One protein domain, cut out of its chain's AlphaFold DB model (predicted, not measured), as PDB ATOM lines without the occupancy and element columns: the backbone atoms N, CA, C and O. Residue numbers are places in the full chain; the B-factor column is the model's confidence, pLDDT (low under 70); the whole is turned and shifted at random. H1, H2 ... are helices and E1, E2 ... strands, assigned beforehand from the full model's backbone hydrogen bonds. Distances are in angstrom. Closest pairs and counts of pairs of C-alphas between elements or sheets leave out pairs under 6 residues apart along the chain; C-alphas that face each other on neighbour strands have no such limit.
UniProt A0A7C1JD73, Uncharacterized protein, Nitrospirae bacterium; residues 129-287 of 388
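This is residues 129 to 287 of the 388 residues of an uncharacterized protein of Nitrospirae bacterium (UniProt A0A7C1JD73). A small three-stranded sheet, in the order E1 E3 E2, lies between helices, H3 over one face and H6 over the other, making three layers. Toward one end of the long axis H3, H4 and the longest helix, H5, form an up-and-down bundle, each running against the one before; at the far end the hairpin of E4 and E5 makes a small second sheet. The printed part has 159 residues with six named helices and five named strands, in the order H1 E1 H2 H3 H4 H5 H6 E2 E3 E4 E5; the class is mixed and both sheets are antiparallel. The whole is compact, with a radius of gyration of the C-alphas of 16.8 A, but elongated in outline, 53 by 29 by 26 A.

Start at the sheet: E1, residues 145 to 148, and E2, residues 245 to 251, are its edge strands, and E3, residues 256 to 262, is the inner one. Between E1 and E3 find N 147 and O 258 within hydrogen-bond range at 2.8 A; in the hairpin of E2 and E3, N 259 and O 248 at 2.8 A. H3, residues 162 to 176, lies over E1, along it at 16 degrees on the local plane. On the opposite face H6, residues 229 to 241, lies over E2, along it at 20 degrees on the local plane. H5, residues 202 to 222, is the hub: with residues 214 to 218 alone it touches H6, closest at the C-alphas of Lys 215 and Arg 229, 6.1 A. H4, residues 184 to 193, touches H5, the C-alphas of Leu 187 and Phe 216 being closest at 6.6 A. H1, residues 129 to 140, is on the sheet and lies over E3; H2, residues 152 to 157, is not on it. E4, residues 273 to 279, and E5, residues 282 to 287, form a hairpin, with N 277 and O 284 at 2.8 A; both are apart from E3. In H1 to H6 every O i to N i+4 pair is within hydrogen-bond range.

Find C-alpha 129, where H1 begins, at (10.927, 31.451, -12.016). H5 runs 29.6 A from C-alpha 202 at (32.340, 52.605, -32.207); H3 is 21.6 A long, E2 19.3 A and E3 19.1 A. E5 ends at C-alpha 287, (17.631, 15.156, -15.912).

The C-alphas farthest apart, those of Glu 200 and Thr 274, are 54.2 A apart. The printed part has no cut, and no link is long. The mean pLDDT of the printed part is 92.6; residues 271 and 273 are under 70.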
ATOM      1  N   PHE A 129      10.155  32.691 -11.860       96.00
ATOM      2  CA  PHE A 129      10.927  31.451 -12.016       96.00
ATOM      3  C   PHE A 129      10.142  30.389 -12.786       96.00
ATOM      4  O   PHE A 129      10.592  29.935 -13.838       96.00
ATOM      5  N   LYS A 130       8.929  30.050 -12.324       95.38
ATOM      6  CA  LYS A 130       8.043  29.131 -13.060       95.38
ATOM      7  C   LYS A 130       7.738  29.678 -14.450       95.38
ATOM      8  O   LYS A 130       7.823  28.939 -15.429       95.38
ATOM      9  N   TYR A 131       7.417  30.972 -14.533       95.69
ATOM     10  CA  TYR A 131       7.121  31.629 -15.800       95.69
ATOM     11  C   TYR A 131       8.281  31.485 -16.794       95.69
ATOM     12  O   TYR A 131       8.047  31.084 -17.931       95.69
ATOM     13  N   PHE A 132       9.522  31.740 -16.363       97.19
ATOM     14  CA  PHE A 132      10.708  31.598 -17.207       97.19
ATOM     15  C   PHE A 132      10.828  30.182 -17.773       97.19
ATOM     16  O   PHE A 132      10.907  30.019 -18.988       97.19
ATOM     17  N   LEU A 133      10.780  29.158 -16.914       96.88
ATOM     18  CA  LEU A 133      10.919  27.756 -17.328       96.88
ATOM     19  C   LEU A 133       9.825  27.354 -18.326       96.88
ATOM     20  O   LEU A 133      10.110  26.813 -19.395       96.88
ATOM     21  N   THR A 134       8.566  27.687 -18.020       95.38
ATOM     22  CA  THR A 134       7.435  27.439 -18.923       95.38
ATOM     23  C   THR A 134       7.610  28.173 -20.249       95.38
ATOM     24  O   THR A 134       7.304  27.617 -21.304       95.38
ATOM     25  N   ARG A 135       8.100  29.415 -20.223       95.25
ATOM     26  CA  ARG A 135       8.261  30.212 -21.435       95.25
ATOM     27  C   ARG A 135       9.378  29.679 -22.319       95.25
ATOM     28  O   ARG A 135       9.146  29.564 -23.517       95.25
ATOM     29  N   VAL A 136      10.514  29.264 -21.755       96.06
ATOM     30  CA  VAL A 136      11.575  28.589 -22.520       96.06
ATOM     31  C   VAL A 136      11.041  27.305 -23.162       96.06
ATOM     32  O   VAL A 136      11.227  27.116 -24.368       96.06
ATOM     33  N   LYS A 137      10.309  26.466 -22.408       94.38
ATOM     34  CA  LYS A 137       9.685  25.246 -22.950       94.38
ATOM     35  C   LYS A 137       8.757  25.568 -24.119       94.38
ATOM     36  O   LYS A 137       8.900  24.989 -25.186       94.38
ATOM     37  N   LYS A 138       7.839  26.521 -23.948       94.25
ATOM     38  CA  LYS A 138       6.877  26.899 -24.993       94.25
ATOM     39  C   LYS A 138       7.539  27.555 -26.202       94.25
ATOM     40  O   LYS A 138       7.105  27.316 -27.316       94.25
ATOM     41  N   ALA A 139       8.549  28.398 -25.998       93.69
ATOM     42  CA  ALA A 139       9.182  29.157 -27.074       93.69
ATOM     43  C   ALA A 139      10.044  28.285 -27.994       93.69
ATOM     44  O   ALA A 139      10.070  28.529 -29.193       93.69
ATOM     45  N   SER A 140      10.739  27.295 -27.427       93.12
ATOM     46  CA  SER A 140      11.867  26.607 -28.082       93.12
ATOM     47  C   SER A 140      11.884  25.090 -27.851       93.12
ATOM     48  O   SER A 140      12.914  24.444 -28.028       93.12
ATOM     49  N   ASN A 141      10.792  24.517 -27.335       91.94
ATOM     50  CA  ASN A 141      10.746  23.148 -26.806       91.94
ATOM     51  C   ASN A 141      11.831  22.847 -25.746       91.94
ATOM     52  O   ASN A 141      12.230  21.705 -25.539       91.94
ATOM     53  N   GLY A 142      12.320  23.875 -25.045       91.88
ATOM     54  CA  GLY A 142      13.387  23.733 -24.053       91.88
ATOM     55  C   GLY A 142      14.807  23.891 -24.607       91.88
ATOM     56  O   GLY A 142      15.762  23.767 -23.843       91.88
ATOM     57  N   ASN A 143      14.975  24.198 -25.899       92.88
ATOM     58  CA  ASN A 143      16.286  24.449 -26.512       92.88
ATOM     59  C   ASN A 143      16.853  25.846 -26.246       92.88
ATOM     60  O   ASN A 143      18.016  26.093 -26.549       92.88
ATOM     61  N   GLY A 144      16.064  26.711 -25.618       93.88
ATOM     62  CA  GLY A 144      16.457  28.040 -25.196       93.88
ATOM     63  C   GLY A 144      16.079  29.133 -26.182       93.88
ATOM     64  O   GLY A 144      15.812  28.891 -27.355       93.88
ATOM     65  N   VAL A 145      16.043  30.358 -25.665       93.94
ATOM     66  CA  VAL A 145      15.830  31.568 -26.463       93.94
ATOM     67  C   VAL A 145      17.184  32.250 -26.665       93.94
ATOM     68  O   VAL A 145      17.810  32.579 -25.653       93.94
ATOM     69  N   PRO A 146      17.641  32.468 -27.913       95.50
ATOM     70  CA  PRO A 146      18.879  33.194 -28.183       95.50
ATOM     71  C   PRO A 146      18.763  34.667 -27.775       95.50
ATOM     72  O   PRO A 146      17.948  35.407 -28.326       95.50
ATOM     73  N   ILE A 147      19.582  35.098 -26.816       95.56
ATOM     74  CA  ILE A 147      19.756  36.500 -26.436       95.56
ATOM     75  C   ILE A 147      21.034  37.034 -27.103       95.56
ATOM     76  O   ILE A 147      22.114  36.518 -26.813       95.56
ATOM     77  N   PRO A 148      20.937  38.033 -27.995       94.81
ATOM     78  CA  PRO A 148      22.059  38.492 -28.818       94.81
ATOM     79  C   PRO A 148      23.295  38.947 -28.040       94.81
ATOM     80  O   PRO A 148      23.167  39.573 -26.989       94.81
ATOM     81  N   PHE A 149      24.481  38.713 -28.606       93.00
ATOM     82  CA  PHE A 149      25.748  39.281 -28.147       93.00
ATOM     83  C   PHE A 149      26.463  39.984 -29.308       93.00
ATOM     84  O   PHE A 149      27.000  39.367 -30.219       93.00
ATOM     85  N   ILE A 150      26.454  41.311 -29.306       93.94
ATOM     86  CA  ILE A 150      26.979  42.127 -30.397       93.94
ATOM     87  C   ILE A 150      28.467  42.354 -30.163       93.94
ATOM     88  O   ILE A 150      28.876  43.153 -29.319       93.94
ATOM     89  N   THR A 151      29.275  41.628 -30.929       92.94
ATOM     90  CA  THR A 151      30.728  41.785 -30.973       92.94
ATOM     91  C   THR A 151      31.140  42.818 -32.020       92.94
ATOM     92  O   THR A 151      30.337  43.275 -32.840       92.94
ATOM     93  N   SER A 152      32.423  43.171 -32.006       93.44
ATOM     94  CA  SER A 152      33.049  43.959 -33.070       93.44
ATOM     95  C   SER A 152      32.896  43.282 -34.436       93.44
ATOM     96  O   SER A 152      32.557  43.967 -35.395       93.44
ATOM     97  N   ASP A 153      33.033  41.954 -34.497       93.81
ATOM     98  CA  ASP A 153      32.904  41.178 -35.737       93.81
ATOM     99  C   ASP A 153      31.470  41.189 -36.276       93.81
ATOM    100  O   ASP A 153      31.266  41.339 -37.476       93.81
ATOM    101  N   VAL A 154      30.461  41.078 -35.401       95.50
ATOM    102  CA  VAL A 154      29.045  41.223 -35.794       95.50
ATOM    103  C   VAL A 154      28.797  42.604 -36.388       95.50
ATOM    104  O   VAL A 154      28.123  42.734 -37.408       95.50
ATOM    105  N   PHE A 155      29.343  43.637 -35.744       95.38
ATOM    106  CA  PHE A 155      29.215  45.007 -36.219       95.38
ATOM    107  C   PHE A 155      29.823  45.163 -37.621       95.38
ATOM    108  O   PHE A 155      29.160  45.696 -38.509       95.38
ATOM    109  N   ASP A 156      31.025  44.630 -37.846       95.31
ATOM    110  CA  ASP A 156      31.722  44.722 -39.135       95.31
ATOM    111  C   ASP A 156      31.028  43.901 -40.231       95.31
ATOM    112  O   ASP A 156      30.827  44.402 -41.337       95.31
ATOM    113  N   LYS A 157      30.547  42.690 -39.913       95.44
ATOM    114  CA  LYS A 157      29.767  41.841 -40.836       95.44
ATOM    115  C   LYS A 157      28.503  42.514 -41.361       95.44
ATOM    116  O   LYS A 157      28.031  42.181 -42.446       95.44
ATOM    117  N   CYS A 158      27.943  43.451 -40.603       95.62
ATOM    118  CA  CYS A 158      26.767  44.217 -41.001       95.62
ATOM    119  C   CYS A 158      27.099  45.637 -41.488       95.62
ATOM    120  O   CYS A 158      26.179  46.434 -41.669       95.62
ATOM    121  N   GLY A 159      28.378  45.979 -41.687       93.50
ATOM    122  CA  GLY A 159      28.799  47.326 -42.092       93.50
ATOM    123  C   GLY A 159      28.423  48.414 -41.080       93.50
ATOM    124  O   GLY A 159      28.232  49.569 -41.449       93.50
ATOM    125  N   GLY A 160      28.242  48.041 -39.811       91.31
ATOM    126  CA  GLY A 160      27.799  48.929 -38.741       91.31
ATOM    127  C   GLY A 160      26.324  49.344 -38.786       91.31
ATOM    128  O   GLY A 160      25.922  50.197 -37.998       91.31
ATOM    129  N   ASP A 161      25.512  48.764 -39.671       94.44
ATOM    130  CA  ASP A 161      24.089  49.088 -39.818       94.44
ATOM    131  C   ASP A 161      23.249  48.463 -38.688       94.44
ATOM    132  O   ASP A 161      23.135  47.239 -38.557       94.44
ATOM    133  N   SER A 162      22.634  49.321 -37.867       94.44
ATOM    134  CA  SER A 162      21.843  48.927 -36.699       94.44
ATOM    135  C   SER A 162      20.612  48.084 -37.056       94.44
ATOM    136  O   SER A 162      20.291  47.132 -36.333       94.44
ATOM    137  N   LYS A 163      19.948  48.386 -38.180       94.38
ATOM    138  CA  LYS A 163      18.743  47.684 -38.642       94.38
ATOM    139  C   LYS A 163      19.104  46.305 -39.175       94.38
ATOM    140  O   LYS A 163      18.489  45.330 -38.747       94.38
ATOM    141  N   LYS A 164      20.166  46.195 -39.984       95.75
ATOM    142  CA  LYS A 164      20.660  44.894 -40.482       95.75
ATOM    143  C   LYS A 164      21.080  43.959 -39.351       95.75
ATOM    144  O   LYS A 164      20.747  42.775 -39.382       95.75
ATOM    145  N   ILE A 165      21.768  44.474 -38.327       95.75
ATOM    146  CA  ILE A 165      22.121  43.682 -37.135       95.75
ATOM    147  C   ILE A 165      20.845  43.175 -36.443       95.75
ATOM    148  O   ILE A 165      20.738  41.990 -36.120       95.75
ATOM    149  N   GLY A 166      19.858  44.055 -36.243       94.62
ATOM    150  CA  GLY A 166      18.565  43.701 -35.655       94.62
ATOM    151  C   GLY A 166      17.816  42.619 -36.440       94.62
ATOM    152  O   GLY A 166      17.336  41.650 -35.853       94.62
ATOM    153  N   GLU A 167      17.765  42.740 -37.766       94.69
ATOM    154  CA  GLU A 167      17.128  41.777 -38.673       94.69
ATOM    155  C   GLU A 167      17.761  40.388 -38.601       94.69
ATOM    156  O   GLU A 167      17.044  39.385 -38.541       94.69
ATOM    157  N   LYS A 168      19.098  40.315 -38.555       96.19
ATOM    158  CA  LYS A 168      19.818  39.041 -38.422       96.19
ATOM    159  C   LYS A 168      19.449  38.327 -37.125       96.19
ATOM    160  O   LYS A 168      19.083  37.152 -37.164       96.19
ATOM    161  N   TYR A 169      19.433  39.033 -35.996       95.75
ATOM    162  CA  TYR A 169      19.020  38.430 -34.727       95.75
ATOM    163  C   TYR A 169      17.532  38.070 -34.682       95.75
ATOM    164  O   TYR A 169      17.180  37.022 -34.141       95.75
ATOM    165  N   ILE A 170      16.656  38.866 -35.298       94.38
ATOM    166  CA  ILE A 170      15.239  38.510 -35.459       94.38
ATOM    167  C   ILE A 170      15.089  37.210 -36.257       94.38
ATOM    168  O   ILE A 170      14.303  36.345 -35.869       94.38
ATOM    169  N   SER A 171      15.849  37.048 -37.341       94.62
ATOM    170  CA  SER A 171      15.848  35.824 -38.146       94.62
ATOM    171  C   SER A 171      16.309  34.609 -37.333       94.62
ATOM    172  O   SER A 171      15.624  33.584 -37.314       94.62
ATOM    173  N   ILE A 172      17.399  34.748 -36.568       95.19
ATOM    174  CA  ILE A 172      17.898  33.703 -35.659       95.19
ATOM    175  C   ILE A 172      16.822  33.307 -34.643       95.19
ATOM    176  O   ILE A 172      16.580  32.117 -34.439       95.19
ATOM    177  N   ILE A 173      16.138  34.280 -34.035       94.62
ATOM    178  CA  ILE A 173      15.059  34.011 -33.077       94.62
ATOM    179  C   ILE A 173      13.908  33.277 -33.763       94.62
ATOM    180  O   ILE A 173      13.494  32.241 -33.259       94.62
ATOM    181  N   LYS A 174      13.433  33.733 -34.928       92.88
ATOM    182  CA  LYS A 174      12.341  33.067 -35.661       92.88
ATOM    183  C   LYS A 174      12.684  31.623 -36.038       92.88
ATOM    184  O   LYS A 174      11.843  30.742 -35.890       92.88
ATOM    185  N   LYS A 175      13.925  31.363 -36.466       93.44
ATOM    186  CA  LYS A 175      14.407  30.017 -36.827       93.44
ATOM    187  C   LYS A 175      14.470  29.073 -35.621       93.44
ATOM    188  O   LYS A 175      14.232  27.880 -35.771       93.44
ATOM    189  N   ASN A 176      14.791  29.591 -34.434       92.62
ATOM    190  CA  ASN A 176      15.014  28.782 -33.229       92.62
ATOM    191  C   ASN A 176      13.838  28.798 -32.234       92.62
ATOM    192  O   ASN A 176      13.816  28.002 -31.294       92.62
ATOM    193  N   CYS A 177      12.883  29.715 -32.386       93.00
ATOM    194  CA  CYS A 177      11.778  29.926 -31.456       93.00
ATOM    195  C   CYS A 177      10.459  30.126 -32.211       93.00
ATOM    196  O   CYS A 177      10.092  31.249 -32.553       93.00
ATOM    197  N   SER A 178       9.706  29.045 -32.410       83.88
ATOM    198  CA  SER A 178       8.456  29.062 -33.184       83.88
ATOM    199  C   SER A 178       7.356  29.939 -32.574       83.88
ATOM    200  O   SER A 178       6.520  30.475 -33.292       83.88
ATOM    201  N   ASN A 179       7.365  30.114 -31.249       86.81
ATOM    202  CA  ASN A 179       6.323  30.831 -30.502       86.81
ATOM    203  C   ASN A 179       6.773  32.217 -30.006       86.81
ATOM    204  O   ASN A 179       6.264  32.721 -28.993       86.81
ATOM    205  N   ILE A 180       7.772  32.813 -30.659       88.06
ATOM    206  CA  ILE A 180       8.155  34.217 -30.485       88.06
ATOM    207  C   ILE A 180       7.987  34.891 -31.844       88.06
ATOM    208  O   ILE A 180       8.639  34.508 -32.811       88.06
ATOM    209  N   ILE A 181       7.121  35.901 -31.906       84.75
ATOM    210  CA  ILE A 181       6.853  36.670 -33.123       84.75
ATOM    211  C   ILE A 181       7.424  38.073 -32.901       84.75
ATOM    212  O   ILE A 181       6.696  38.964 -32.477       84.75
ATOM    213  N   PRO A 182       8.738  38.276 -33.101       82.88
ATOM    214  CA  PRO A 182       9.329  39.593 -32.921       82.88
ATOM    215  C   PRO A 182       8.834  40.542 -34.019       82.88
ATOM    216  O   PRO A 182       8.897  40.206 -35.205       82.88
ATOM    217  N   GLU A 183       8.391  41.733 -33.621       88.62
ATOM    218  CA  GLU A 183       7.960  42.810 -34.517       88.62
ATOM    219  C   GLU A 183       9.157  43.692 -34.928       88.62
ATOM    220  O   GLU A 183       9.639  44.484 -34.109       88.62
ATOM    221  N   PRO A 184       9.655  43.615 -36.181       90.12
ATOM    222  CA  PRO A 184      10.853  44.355 -36.591       90.12
ATOM    223  C   PRO A 184      10.690  45.872 -36.473       90.12
ATOM    224  O   PRO A 184      11.588  46.553 -35.984       90.12
ATOM    225  N   MET A 185       9.508  46.396 -36.813       92.88
ATOM    226  CA  MET A 185       9.207  47.829 -36.723       92.88
ATOM    227  C   MET A 185       9.358  48.373 -35.302       92.88
ATOM    228  O   MET A 185       9.870  49.473 -35.104       92.88
ATOM    229  N   ARG A 186       8.982  47.586 -34.289       93.81
ATOM    230  CA  ARG A 186       9.162  47.980 -32.892       93.81
ATOM    231  C   ARG A 186      10.642  48.070 -32.525       93.81
ATOM    232  O   ARG A 186      11.026  48.991 -31.808       93.81
ATOM    233  N   LEU A 187      11.477  47.152 -33.019       94.31
ATOM    234  CA  LEU A 187      12.925  47.231 -32.831       94.31
ATOM    235  C   LEU A 187      13.518  48.455 -33.540       94.31
ATOM    236  O   LEU A 187      14.308  49.169 -32.927       94.31
ATOM    237  N   TYR A 188      13.115  48.741 -34.780       94.25
ATOM    238  CA  TYR A 188      13.605  49.915 -35.512       94.25
ATOM    239  C   TYR A 188      13.272  51.214 -34.783       94.25
ATOM    240  O   TYR A 188      14.170  52.011 -34.528       94.25
ATOM    241  N   ASN A 189      12.030  51.364 -34.316       95.31
ATOM    242  CA  ASN A 189      11.626  52.519 -33.516       95.31
ATOM    243  C   ASN A 189      12.458  52.639 -32.227       95.31
ATOM    244  O   ASN A 189      12.802  53.739 -31.801       95.31
ATOM    245  N   LEU A 190      12.803  51.520 -31.576       95.12
ATOM    246  CA  LEU A 190      13.667  51.537 -30.390       95.12
ATOM    247  C   LEU A 190      15.104  51.966 -30.716       95.12
ATOM    248  O   LEU A 190      15.702  52.687 -29.917       95.12
ATOM    249  N   LEU A 191      15.652  51.536 -31.854       95.56
ATOM    250  CA  LEU A 191      16.990  51.914 -32.318       95.56
ATOM    251  C   LEU A 191      17.057  53.404 -32.691       95.56
ATOM    252  O   LEU A 191      17.971  54.103 -32.251       95.56
ATOM    253  N   GLU A 192      16.054  53.903 -33.415       94.38
ATOM    254  CA  GLU A 192      15.937  55.310 -33.818       94.38
ATOM    255  C   GLU A 192      15.773  56.228 -32.601       94.38
ATOM    256  O   GLU A 192      16.544  57.172 -32.422       94.38
ATOM    257  N   ASN A 193      14.855  55.898 -31.686       95.44
ATOM    258  CA  ASN A 193      14.660  56.656 -30.445       95.44
ATOM    259  C   ASN A 193      15.908  56.660 -29.551       95.44
ATOM    260  O   ASN A 193      16.174  57.623 -28.833       95.44
ATOM    261  N   ALA A 194      16.688  55.579 -29.585       94.25
ATOM    262  CA  ALA A 194      17.953  55.484 -28.871       94.25
ATOM    263  C   ALA A 194      19.104  56.238 -29.560       94.25
ATOM    264  O   ALA A 194      20.190  56.286 -28.975       94.25
ATOM    265  N   LYS A 195      18.866  56.817 -30.751       95.06
ATOM    266  CA  LYS A 195      19.826  57.581 -31.563       95.06
ATOM    267  C   LYS A 195      21.142  56.836 -31.768       95.06
ATOM    268  O   LYS A 195      22.218  57.423 -31.722       95.06
ATOM    269  N   VAL A 196      21.056  55.519 -31.946       92.94
ATOM    270  CA  VAL A 196      22.229  54.639 -31.962       92.94
ATOM    271  C   VAL A 196      23.196  55.005 -33.085       92.94
ATOM    272  O   VAL A 196      24.407  55.002 -32.880       92.94
ATOM    273  N   ASP A 197      22.660  55.363 -34.247       90.81
ATOM    274  CA  ASP A 197      23.455  55.678 -35.434       90.81
ATOM    275  C   ASP A 197      24.138  57.052 -35.366       90.81
ATOM    276  O   ASP A 197      25.050  57.309 -36.144       90.81
ATOM    277  N   LEU A 198      23.774  57.895 -34.390       93.88
ATOM    278  CA  LEU A 198      24.440  59.175 -34.118       93.88
ATOM    279  C   LEU A 198      25.641  59.039 -33.167       93.88
ATOM    280  O   LEU A 198      26.295  60.029 -32.852       93.88
ATOM    281  N   ILE A 199      25.924  57.836 -32.653       94.69
ATOM    282  CA  ILE A 199      27.045  57.614 -31.736       94.69
ATOM    283  C   ILE A 199      28.331  57.419 -32.544       94.69
ATOM    284  O   ILE A 199      28.537  56.365 -33.145       94.69
ATOM    285  N   GLU A 200      29.223  58.408 -32.495       92.62
ATOM    286  CA  GLU A 200      30.501  58.397 -33.224       92.62
ATOM    287  C   GLU A 200      31.451  57.300 -32.731       92.62
ATOM    288  O   GLU A 200      32.047  56.555 -33.512       92.62
ATOM    289  N   LYS A 201      31.590  57.158 -31.406       95.81
ATOM    290  CA  LYS A 201      32.528  56.197 -30.832       95.81
ATOM    291  C   LYS A 201      32.008  54.772 -31.003       95.81
ATOM    292  O   LYS A 201      31.093  54.339 -30.298       95.81
ATOM    293  N   ARG A 202      32.674  54.003 -31.871       93.38
ATOM    294  CA  ARG A 202      32.340  52.605 -32.207       93.38
ATOM    295  C   ARG A 202      32.005  51.741 -30.988       93.38
ATOM    296  O   ARG A 202      30.979  51.068 -30.972       93.38
ATOM    297  N   THR A 203      32.844  51.762 -29.952       94.25
ATOM    298  CA  THR A 203      32.629  50.931 -28.754       94.25
ATOM    299  C   THR A 203      31.339  51.274 -28.020       94.25
ATOM    300  O   THR A 203      30.691  50.393 -27.458       94.25
ATOM    301  N   ASP A 204      30.964  52.550 -28.006       95.62
ATOM    302  CA  ASP A 204      29.779  53.023 -27.297       95.62
ATOM    303  C   ASP A 204      28.526  52.767 -28.137       95.62
ATOM    304  O   ASP A 204      27.498  52.365 -27.590       95.62
ATOM    305  N   ARG A 205      28.648  52.859 -29.468       95.44
ATOM    306  CA  ARG A 205      27.612  52.432 -30.411       95.44
ATOM    307  C   ARG A 205      27.294  50.946 -30.259       95.44
ATOM    308  O   ARG A 205      26.130  50.602 -30.081       95.44
ATOM    309  N   ILE A 206      28.308  50.076 -30.216       95.94
ATOM    310  CA  ILE A 206      28.130  48.630 -29.981       95.94
ATOM    311  C   ILE A 206      27.450  48.367 -28.629       95.94
ATOM    312  O   ILE A 206      26.474  47.621 -28.565       95.94
ATOM    313  N   LYS A 207      27.895  49.016 -27.544       95.69
ATOM    314  CA  LYS A 207      27.253  48.873 -26.222       95.69
ATOM    315  C   LYS A 207      25.793  49.329 -26.232       95.69
ATOM    316  O   LYS A 207      24.947  48.704 -25.589       95.69
ATOM    317  N   LYS A 208      25.483  50.415 -26.944       96.19
ATOM    318  CA  LYS A 208      24.113  50.919 -27.064       96.19
ATOM    319  C   LYS A 208      23.244  49.971 -27.889       96.19
ATOM    320  O   LYS A 208      22.142  49.659 -27.439       96.19
ATOM    321  N   LEU A 209      23.749  49.475 -29.022       95.75
ATOM    322  CA  LEU A 209      23.107  48.431 -29.829       95.75
ATOM    323  C   LEU A 209      22.776  47.212 -28.969       95.75
ATOM    324  O   LEU A 209      21.619  46.795 -28.932       95.75
ATOM    325  N   GLN A 210      23.770  46.707 -28.226       95.56
ATOM    326  CA  GLN A 210      23.624  45.555 -27.338       95.56
ATOM    327  C   GLN A 210      22.465  45.783 -26.371       95.56
ATOM    328  O   GLN A 210      21.518  45.005 -26.330       95.56
ATOM    329  N   SER A 211      22.491  46.909 -25.655       94.94
ATOM    330  CA  SER A 211      21.471  47.224 -24.659       94.94
ATOM    331  C   SER A 211      20.061  47.352 -25.245       94.94
ATOM    332  O   SER A 211      19.100  46.989 -24.561       94.94
ATOM    333  N   VAL A 212      19.908  47.901 -26.456       95.19
ATOM    334  CA  VAL A 212      18.595  48.073 -27.100       95.19
ATOM    335  C   VAL A 212      18.059  46.732 -27.595       95.19
ATOM    336  O   VAL A 212      16.924  46.375 -27.269       95.19
ATOM    337  N   ILE A 213      18.879  45.973 -28.326       94.94
ATOM    338  CA  ILE A 213      18.482  44.695 -28.923       94.94
ATOM    339  C   ILE A 213      18.218  43.645 -27.834       94.94
ATOM    340  O   ILE A 213      17.172  43.001 -27.868       94.94
ATOM    341  N   GLU A 214      19.073  43.516 -26.813       93.69
ATOM    342  CA  GLU A 214      18.816  42.612 -25.678       93.69
ATOM    343  C   GLU A 214      17.497  42.938 -24.981       93.69
ATOM    344  O   GLU A 214      16.711  42.043 -24.670       93.69
ATOM    345  N   LYS A 215      17.240  44.228 -24.719       92.44
ATOM    346  CA  LYS A 215      16.011  44.657 -24.048       92.44
ATOM    347  C   LYS A 215      14.784  44.309 -24.884       92.44
ATOM    348  O   LYS A 215      13.788  43.862 -24.313       92.44
ATOM    349  N   PHE A 216      14.853  44.514 -26.198       93.88
ATOM    350  CA  PHE A 216      13.801  44.123 -27.128       93.88
ATOM    351  C   PHE A 216      13.553  42.612 -27.056       93.88
ATOM    352  O   PHE A 216      12.464  42.204 -26.663       93.88
ATOM    353  N   VAL A 217      14.579  41.792 -27.296       93.62
ATOM    354  CA  VAL A 217      14.453  40.326 -27.322       93.62
ATOM    355  C   VAL A 217      13.953  39.768 -25.989       93.62
ATOM    356  O   VAL A 217      13.035  38.953 -25.972       93.62
ATOM    357  N   VAL A 218      14.494  40.230 -24.857       93.75
ATOM    358  CA  VAL A 218      14.033  39.797 -23.527       93.75
ATOM    359  C   VAL A 218      12.563  40.159 -23.308       93.75
ATOM    360  O   VAL A 218      11.827  39.367 -22.721       93.75
ATOM    361  N   SER A 219      12.121  41.324 -23.785       91.19
ATOM    362  CA  SER A 219      10.723  41.746 -23.652       91.19
ATOM    363  C   SER A 219       9.794  40.904 -24.527       91.19
ATOM    364  O   SER A 219       8.779  40.433 -24.027       91.19
ATOM    365  N   GLU A 220      10.154  40.654 -25.787       91.00
ATOM    366  CA  GLU A 220       9.387  39.779 -26.692       91.00
ATOM    367  C   GLU A 220       9.291  38.345 -26.155       91.00
ATOM    368  O   GLU A 220       8.255  37.678 -26.225       91.00
ATOM    369  N   ALA A 221      10.387  37.857 -25.581       92.06
ATOM    370  CA  ALA A 221      10.466  36.492 -25.110       92.06
ATOM    371  C   ALA A 221       9.785  36.295 -23.751       92.06
ATOM    372  O   ALA A 221       9.125  35.275 -23.574       92.06
ATOM    373  N   PHE A 222       9.920  37.223 -22.796       94.19
ATOM    374  CA  PHE A 222       9.605  36.961 -21.383       94.19
ATOM    375  C   PHE A 222       8.703  38.006 -20.689       94.19
ATOM    376  O   PHE A 222       8.524  37.955 -19.464       94.19
ATOM    377  N   ALA A 223       8.104  38.948 -21.422       89.62
ATOM    378  CA  ALA A 223       7.075  39.823 -20.859       89.62
ATOM    379  C   ALA A 223       5.778  39.047 -20.518       89.62
ATOM    380  O   ALA A 223       5.422  38.094 -21.209       89.62
ATOM    381  N   PRO A 224       5.021  39.448 -19.476       91.00
ATOM    382  CA  PRO A 224       5.198  40.661 -18.679       91.00
ATOM    383  C   PRO A 224       6.097  40.491 -17.444       91.00
ATOM    384  O   PRO A 224       6.412  41.502 -16.814       91.00
ATOM    385  N   ASN A 225       6.500  39.269 -17.083       90.12
ATOM    386  CA  ASN A 225       7.190  38.987 -15.818       90.12
ATOM    387  C   ASN A 225       8.675  39.374 -15.845       90.12
ATOM    388  O   ASN A 225       9.240  39.719 -14.810       90.12
ATOM    389  N   ILE A 226       9.325  39.363 -17.008       92.44
ATOM    390  CA  ILE A 226      10.740  39.719 -17.143       92.44
ATOM    391  C   ILE A 226      10.854  40.784 -18.229       92.44
ATOM    392  O   ILE A 226      10.770  40.504 -19.416       92.44
ATOM    393  N   ARG A 227      11.010  42.039 -17.796       85.69
ATOM    394  CA  ARG A 227      10.995  43.227 -18.672       85.69
ATOM    395  C   ARG A 227      12.368  43.873 -18.861       85.69
ATOM    396  O   ARG A 227      12.476  44.958 -19.424       85.69
ATOM    397  N   SER A 228      13.416  43.275 -18.303       87.94
ATOM    398  CA  SER A 228      14.769  43.821 -18.378       87.94
ATOM    399  C   SER A 228      15.819  42.722 -18.347       87.94
ATOM    400  O   SER A 228      15.621  41.678 -17.718       87.94
ATOM    401  N   ARG A 229      16.968  43.005 -18.970       89.38
ATOM    402  CA  ARG A 229      18.143  42.127 -18.956       89.38
ATOM    403  C   ARG A 229      18.594  41.795 -17.532       89.38
ATOM    404  O   ARG A 229      18.833  40.641 -17.225       89.38
ATOM    405  N   ARG A 230      18.558  42.767 -16.613       89.88
ATOM    406  CA  ARG A 230      18.908  42.544 -15.199       89.88
ATOM    407  C   ARG A 230      18.029  41.490 -14.516       89.88
ATOM    408  O   ARG A 230      18.545  40.669 -13.764       89.88
ATOM    409  N   ILE A 231      16.711  41.526 -14.737       91.94
ATOM    410  CA  ILE A 231      15.796  40.526 -14.159       91.94
ATOM    411  C   ILE A 231      16.018  39.169 -14.830       91.94
ATOM    412  O   ILE A 231      16.035  38.155 -14.137       91.94
ATOM    413  N   TYR A 232      16.226  39.150 -16.149       95.00
ATOM    414  CA  TYR A 232      16.579  37.935 -16.882       95.00
ATOM    415  C   TYR A 232      17.841  37.290 -16.293       95.00
ATOM    416  O   TYR A 232      17.786  36.141 -15.869       95.00
ATOM    417  N   ASP A 233      18.933  38.046 -16.167       93.25
ATOM    418  CA  ASP A 233      20.213  37.566 -15.643       93.25
ATOM    419  C   ASP A 233      20.077  37.056 -14.208       93.25
ATOM    420  O   ASP A 233      20.719  36.077 -13.822       93.25
ATOM    421  N   PHE A 234      19.244  37.717 -13.403       94.56
ATOM    422  CA  PHE A 234      18.931  37.295 -12.044       94.56
ATOM    423  C   PHE A 234      18.217  35.941 -12.020       94.56
ATOM    424  O   PHE A 234      18.691  35.021 -11.349       94.56
ATOM    425  N   VAL A 235      17.114  35.808 -12.767       96.06
ATOM    426  CA  VAL A 235      16.343  34.562 -12.831       96.06
ATOM    427  C   VAL A 235      17.231  33.457 -13.383       96.06
ATOM    428  O   VAL A 235      17.437  32.480 -12.670       96.06
ATOM    429  N   ARG A 236      17.830  33.669 -14.567       95.12
ATOM    430  CA  ARG A 236      18.772  32.768 -15.252       95.12
ATOM    431  C   ARG A 236      19.840  32.244 -14.297       95.12
ATOM    432  O   ARG A 236      19.971  31.040 -14.133       95.12
ATOM    433  N   SER A 237      20.571  33.130 -13.619       93.75
ATOM    434  CA  SER A 237      21.688  32.708 -12.758       93.75
ATOM    435  C   SER A 237      21.231  31.781 -11.631       93.75
ATOM    436  O   SER A 237      21.902  30.798 -11.326       93.75
ATOM    437  N   ARG A 238      20.060  32.046 -11.041       94.81
ATOM    438  CA  ARG A 238      19.522  31.215  -9.962       94.81
ATOM    439  C   ARG A 238      18.980  29.883 -10.456       94.81
ATOM    440  O   ARG A 238      19.289  28.863  -9.855       94.81
ATOM    441  N   ILE A 239      18.213  29.860 -11.542       95.62
ATOM    442  CA  ILE A 239      17.706  28.595 -12.096       95.62
ATOM    443  C   ILE A 239      18.830  27.720 -12.665       95.62
ATOM    444  O   ILE A 239      18.690  26.501 -12.670       95.62
ATOM    445  N   THR A 240      19.943  28.306 -13.120       94.88
ATOM    446  CA  THR A 240      21.141  27.547 -13.500       94.88
ATOM    447  C   THR A 240      21.842  26.975 -12.275       94.88
ATOM    448  O   THR A 240      22.157  25.790 -12.254       94.88
ATOM    449  N   PHE A 241      22.030  27.772 -11.218       93.19
ATOM    450  CA  PHE A 241      22.605  27.276  -9.964       93.19
ATOM    451  C   PHE A 241      21.804  26.106  -9.373       93.19
ATOM    452  O   PHE A 241      22.377  25.143  -8.865       93.19
ATOM    453  N   LEU A 242      20.477  26.210  -9.440       94.44
ATOM    454  CA  LEU A 242      19.527  25.214  -8.945       94.44
ATOM    455  C   LEU A 242      19.339  24.032  -9.909       94.44
ATOM    456  O   LEU A 242      18.472  23.201  -9.670       94.44
ATOM    457  N   GLU A 243      20.131  23.964 -10.985       93.56
ATOM    458  CA  GLU A 243      20.143  22.868 -11.962       93.56
ATOM    459  C   GLU A 243      18.788  22.622 -12.647       93.56
ATOM    460  O   GLU A 243      18.469  21.514 -13.053       93.56
ATOM    461  N   LEU A 244      17.989  23.679 -12.828       95.56
ATOM    462  CA  LEU A 244      16.749  23.629 -13.615       95.56
ATOM    463  C   LEU A 244      17.005  23.968 -15.090       95.56
ATOM    464  O   LEU A 244      16.274  23.550 -15.992       95.56
ATOM    465  N   THR A 245      18.052  24.746 -15.344       96.25
ATOM    466  CA  THR A 245      18.497  25.140 -16.685       96.25
ATOM    467  C   THR A 245      20.007  25.080 -16.766       96.25
ATOM    468  O   THR A 245      20.693  25.028 -15.748       96.25
ATOM    469  N   ASN A 246      20.510  25.191 -17.981       95.25
ATOM    470  CA  ASN A 246      21.882  25.576 -18.228       95.25
ATOM    471  C   ASN A 246      21.895  26.706 -19.268       95.25
ATOM    472  O   ASN A 246      20.869  27.006 -19.882       95.25
ATOM    473  N   TYR A 247      23.021  27.386 -19.437       94.69
ATOM    474  CA  TYR A 247      23.161  28.407 -20.474       94.69
ATOM    475  C   TYR A 247      24.550  28.369 -21.084       94.69
ATOM    476  O   TYR A 247      25.471  27.884 -20.448       94.69
ATOM    477  N   ALA A 248      24.700  28.869 -22.301       93.38
ATOM    478  CA  ALA A 248      25.986  28.972 -22.983       93.38
ATOM    479  C   ALA A 248      25.900  30.008 -24.105       93.38
ATOM    480  O   ALA A 248      24.798  30.407 -24.492       93.38
ATOM    481  N   THR A 249      27.042  30.442 -24.632       92.38
ATOM    482  CA  THR A 249      27.077  31.269 -25.844       92.38
ATOM    483  C   THR A 249      27.290  30.364 -27.045       92.38
ATOM    484  O   THR A 249      28.296  29.669 -27.117       92.38
ATOM    485  N   PHE A 250      26.356  30.390 -27.990       92.56
ATOM    486  CA  PHE A 250      26.469  29.664 -29.252       92.56
ATOM    487  C   PHE A 250      26.637  30.652 -30.394       92.56
ATOM    488  O   PHE A 250      26.015  31.717 -30.385       92.56
ATOM    489  N   ASP A 251      27.459  30.286 -31.371       92.44
ATOM    490  CA  ASP A 251      27.611  31.048 -32.603       92.44
ATOM    491  C   ASP A 251      26.576  30.602 -33.642       92.44
ATOM    492  O   ASP A 251      26.423  29.410 -33.914       92.44
ATOM    493  N   PHE A 252      25.844  31.564 -34.201       93.69
ATOM    494  CA  PHE A 252      24.870  31.337 -35.266       93.69
ATOM    495  C   PHE A 252      25.381  31.988 -36.552       93.69
ATOM    496  O   PHE A 252      24.961  33.088 -36.899       93.69
ATOM    497  N   GLU A 253      26.319  31.322 -37.233       90.44
ATOM    498  CA  GLU A 253      26.930  31.804 -38.485       90.44
ATOM    499  C   GLU A 253      27.639  33.162 -38.307       90.44
ATOM    500  O   GLU A 253      27.539  34.080 -39.125       90.44
ATOM    501  N   GLY A 254      28.370  33.310 -37.201       92.25
ATOM    502  CA  GLY A 254      29.063  34.538 -36.841       92.25
ATOM    503  C   GLY A 254      28.251  35.549 -36.046       92.25
ATOM    504  O   GLY A 254      28.703  36.687 -35.905       92.25
ATOM    505  N   PHE A 255      27.064  35.164 -35.582       95.81
ATOM    506  CA  PHE A 255      26.194  35.965 -34.728       95.81
ATOM    507  C   PHE A 255      26.028  35.263 -33.375       95.81
ATOM    508  O   PHE A 255      25.105  34.460 -33.203       95.81
ATOM    509  N   PRO A 256      26.920  35.517 -32.405       95.56
ATOM    510  CA  PRO A 256      26.864  34.850 -31.121       95.56
ATOM    511  C   PRO A 256      25.641  35.285 -30.310       95.56
ATOM    512  O   PRO A 256      25.261  36.457 -30.264       95.56
ATOM    513  N   ALA A 257      25.035  34.327 -29.617       95.88
ATOM    514  CA  ALA A 257      23.939  34.579 -28.696       95.88
ATOM    515  C   ALA A 257      24.050  33.694 -27.454       95.88
ATOM    516  O   ALA A 257      24.412  32.518 -27.522       95.88
ATOM    517  N   GLU A 258      23.704  34.260 -26.304       95.50
ATOM    518  CA  GLU A 258      23.497  33.495 -25.083       95.50
ATOM    519  C   GLU A 258      22.184  32.720 -25.185       95.50
ATOM    520  O   GLU A 258      21.120  33.294 -25.403       95.50
ATOM    521  N   VAL A 259      22.236  31.410 -24.981       95.81
ATOM    522  CA  VAL A 259      21.066  30.537 -25.001       95.81
ATOM    523  C   VAL A 259      20.934  29.887 -23.636       95.81
ATOM    524  O   VAL A 259      21.783  29.091 -23.245       95.81
ATOM    525  N   THR A 260      19.849  30.198 -22.924       96.06
ATOM    526  CA  THR A 260      19.470  29.495 -21.688       96.06
ATOM    527  C   THR A 260      18.469  28.401 -22.018       96.06
ATOM    528  O   THR A 260      17.336  28.703 -22.394       96.06
ATOM    529  N   TYR A 261      18.878  27.144 -21.881       95.69
ATOM    530  CA  TYR A 261      18.105  25.958 -22.238       95.69
ATOM    531  C   TYR A 261      17.736  25.134 -21.002       95.69
ATOM    532  O   TYR A 261      18.360  25.225 -19.944       95.69
ATOM    533  N   LEU A 262      16.676  24.340 -21.118       95.75
ATOM    534  CA  LEU A 262      16.194  23.527 -20.010       95.75
ATOM    535  C   LEU A 262      17.039  22.260 -19.863       95.75
ATOM    536  O   LEU A 262      17.351  21.617 -20.860       95.75
ATOM    537  N   ILE A 263      17.347  21.896 -18.619       94.62
ATOM    538  CA  ILE A 263      17.838  20.557 -18.224       94.62
ATOM    539  C   ILE A 263      16.836  19.871 -17.276       94.62
ATOM    540  O   ILE A 263      17.126  18.891 -16.599       94.62
ATOM    541  N   SER A 264      15.640  20.450 -17.210       94.12
ATOM    542  CA  SER A 264      14.500  19.991 -16.438       94.12
ATOM    543  C   SER A 264      13.221  20.172 -17.253       94.12
ATOM    544  O   SER A 264      13.188  20.949 -18.210       94.12
ATOM    545  N   ASP A 265      12.165  19.444 -16.916       92.12
ATOM    546  CA  ASP A 265      10.883  19.527 -17.610       92.12
ATOM    547  C   ASP A 265       9.722  19.362 -16.616       92.12
ATOM    548  O   ASP A 265       9.880  18.879 -15.498       92.12
ATOM    549  N   PHE A 266       8.530  19.801 -17.011       90.25
ATOM    550  CA  PHE A 266       7.301  19.672 -16.218       90.25
ATOM    551  C   PHE A 266       6.676  18.271 -16.328       90.25
ATOM    552  O   PHE A 266       5.632  18.002 -15.738       90.25
ATOM    553  N   LYS A 267       7.296  17.397 -17.121       87.19
ATOM    554  CA  LYS A 267       6.939  15.997 -17.343       87.19
ATOM    555  C   LYS A 267       8.229  15.163 -17.332       87.19
ATOM    556  O   LYS A 267       9.271  15.710 -17.684       87.19
ATOM    557  N   PRO A 268       8.187  13.868 -16.993       83.25
ATOM    558  CA  PRO A 268       9.355  12.989 -17.053       83.25
ATOM    559  C   PRO A 268       9.656  12.594 -18.511       83.25
ATOM    560  O   PRO A 268       9.425  11.469 -18.931       83.25
ATOM    561  N   THR A 269      10.078  13.560 -19.327       76.44
ATOM    562  CA  THR A 269      10.315  13.402 -20.776       76.44
ATOM    563  C   THR A 269      11.741  12.994 -21.113       76.44
ATOM    564  O   THR A 269      11.994  12.555 -22.231       76.44
ATOM    565  N   PHE A 270      12.678  13.162 -20.182       73.69
ATOM    566  CA  PHE A 270      14.052  12.715 -20.364       73.69
ATOM    567  C   PHE A 270      14.178  11.244 -19.996       73.69
ATOM    568  O   PHE A 270      13.622  10.814 -18.985       73.69
ATOM    569  N   ASN A 271      14.991  10.513 -20.760       68.75
ATOM    570  CA  ASN A 271      15.297   9.104 -20.502       68.75
ATOM    571  C   ASN A 271      15.854   8.867 -19.083       68.75
ATOM    572  O   ASN A 271      15.713   7.772 -18.557       68.75
ATOM    573  N   TYR A 272      16.431   9.902 -18.455       70.94
ATOM    574  CA  TYR A 272      17.059   9.841 -17.133       70.94
ATOM    575  C   TYR A 272      16.554  10.945 -16.183       70.94
ATOM    576  O   TYR A 272      17.318  11.605 -15.468       70.94
ATOM    577  N   ALA A 273      15.238  11.178 -16.183       64.88
ATOM    578  CA  ALA A 273      14.560  12.074 -15.245       64.88
ATOM    579  C   ALA A 273      14.526  11.487 -13.814       64.88
ATOM    580  O   ALA A 273      13.499  10.995 -13.355       64.88
ATOM    581  N   THR A 274      15.655  11.524 -13.108       70.69
ATOM    582  CA  THR A 274      15.859  10.825 -11.822       70.69
ATOM    583  C   THR A 274      15.641  11.697 -10.581       70.69
ATOM    584  O   THR A 274      15.558  11.173  -9.472       70.69
ATOM    585  N   LYS A 275      15.545  13.028 -10.726       85.38
ATOM    586  CA  LYS A 275      15.315  13.965  -9.611       85.38
ATOM    587  C   LYS A 275      14.029  14.758  -9.795       85.38
ATOM    588  O   LYS A 275      13.747  15.227 -10.896       85.38
ATOM    589  N   THR A 276      13.320  15.012  -8.696       91.88
ATOM    590  CA  THR A 276      12.048  15.749  -8.710       91.88
ATOM    591  C   THR A 276      12.038  16.883  -7.686       91.88
ATOM    592  O   THR A 276      12.512  16.741  -6.557       91.88
ATOM    593  N   VAL A 277      11.481  18.025  -8.088       94.69
ATOM    594  CA  VAL A 277      11.163  19.163  -7.219       94.69
ATOM    595  C   VAL A 277       9.651  19.360  -7.216       94.69
ATOM    596  O   VAL A 277       9.086  19.882  -8.181       94.69
ATOM    597  N   ASP A 278       9.007  18.977  -6.118       94.75
ATOM    598  CA  ASP A 278       7.571  19.176  -5.916       94.75
ATOM    599  C   ASP A 278       7.282  20.541  -5.290       94.75
ATOM    600  O   ASP A 278       7.913  20.957  -4.313       94.75
ATOM    601  N   TYR A 279       6.304  21.246  -5.852       93.69
ATOM    602  CA  TYR A 279       5.855  22.552  -5.384       93.69
ATOM    603  C   TYR A 279       4.343  22.703  -5.595       93.69
ATOM    604  O   TYR A 279       3.713  21.946  -6.328       93.69
ATOM    605  N   SER A 280       3.731  23.731  -5.003       90.38
ATOM    606  CA  SER A 280       2.268  23.939  -5.079       90.38
ATOM    607  C   SER A 280       1.667  24.024  -6.494       90.38
ATOM    608  O   SER A 280       0.454  23.945  -6.651       90.38
ATOM    609  N   GLY A 281       2.485  24.221  -7.531       87.94
ATOM    610  CA  GLY A 281       2.041  24.291  -8.921       87.94
ATOM    611  C   GLY A 281       2.400  23.076  -9.777       87.94
ATOM    612  O   GLY A 281       2.368  23.236 -11.001       87.94
ATOM    613  N   GLY A 282       2.785  21.947  -9.169       92.75
ATOM    614  CA  GLY A 282       3.126  20.680  -9.823       92.75
ATOM    615  C   GLY A 282       4.529  20.181  -9.463       92.75
ATOM    616  O   GLY A 282       5.083  20.543  -8.428       92.75
ATOM    617  N   SER A 283       5.124  19.407 -10.364       94.31
ATOM    618  CA  SER A 283       6.477  18.865 -10.203       94.31
ATOM    619  C   SER A 283       7.376  19.320 -11.350       94.31
ATOM    620  O   SER A 283       6.910  19.556 -12.469       94.31
ATOM    621  N   ILE A 284       8.665  19.480 -11.062       94.69
ATOM    622  CA  ILE A 284       9.712  19.647 -12.072       94.69
ATOM    623  C   ILE A 284      10.653  18.453 -11.977       94.69
ATOM    624  O   ILE A 284      11.184  18.173 -10.906       94.69
ATOM    625  N   TYR A 285      10.868  17.788 -13.103       93.88
ATOM    626  CA  TYR A 285      11.749  16.639 -13.247       93.88
ATOM    627  C   TYR A 285      13.078  17.111 -13.823       93.88
ATOM    628  O   TYR A 285      13.107  17.746 -14.874       93.88
ATOM    629  N   ILE A 286      14.174  16.835 -13.131       93.19
ATOM    630  CA  ILE A 286      15.526  17.232 -13.518       93.19
ATOM    631  C   ILE A 286      16.219  16.012 -14.115       93.19
ATOM    632  O   ILE A 286      16.209  14.932 -13.521       93.19
ATOM    633  N   ASN A 287      16.829  16.194 -15.283       91.69
ATOM    634  CA  ASN A 287      17.631  15.156 -15.912       91.69
ATOM    635  C   ASN A 287      18.959  15.021 -15.156       91.69
ATOM    636  O   ASN A 287      19.787  15.937 -15.158       91.69
TER     637      ASN A 287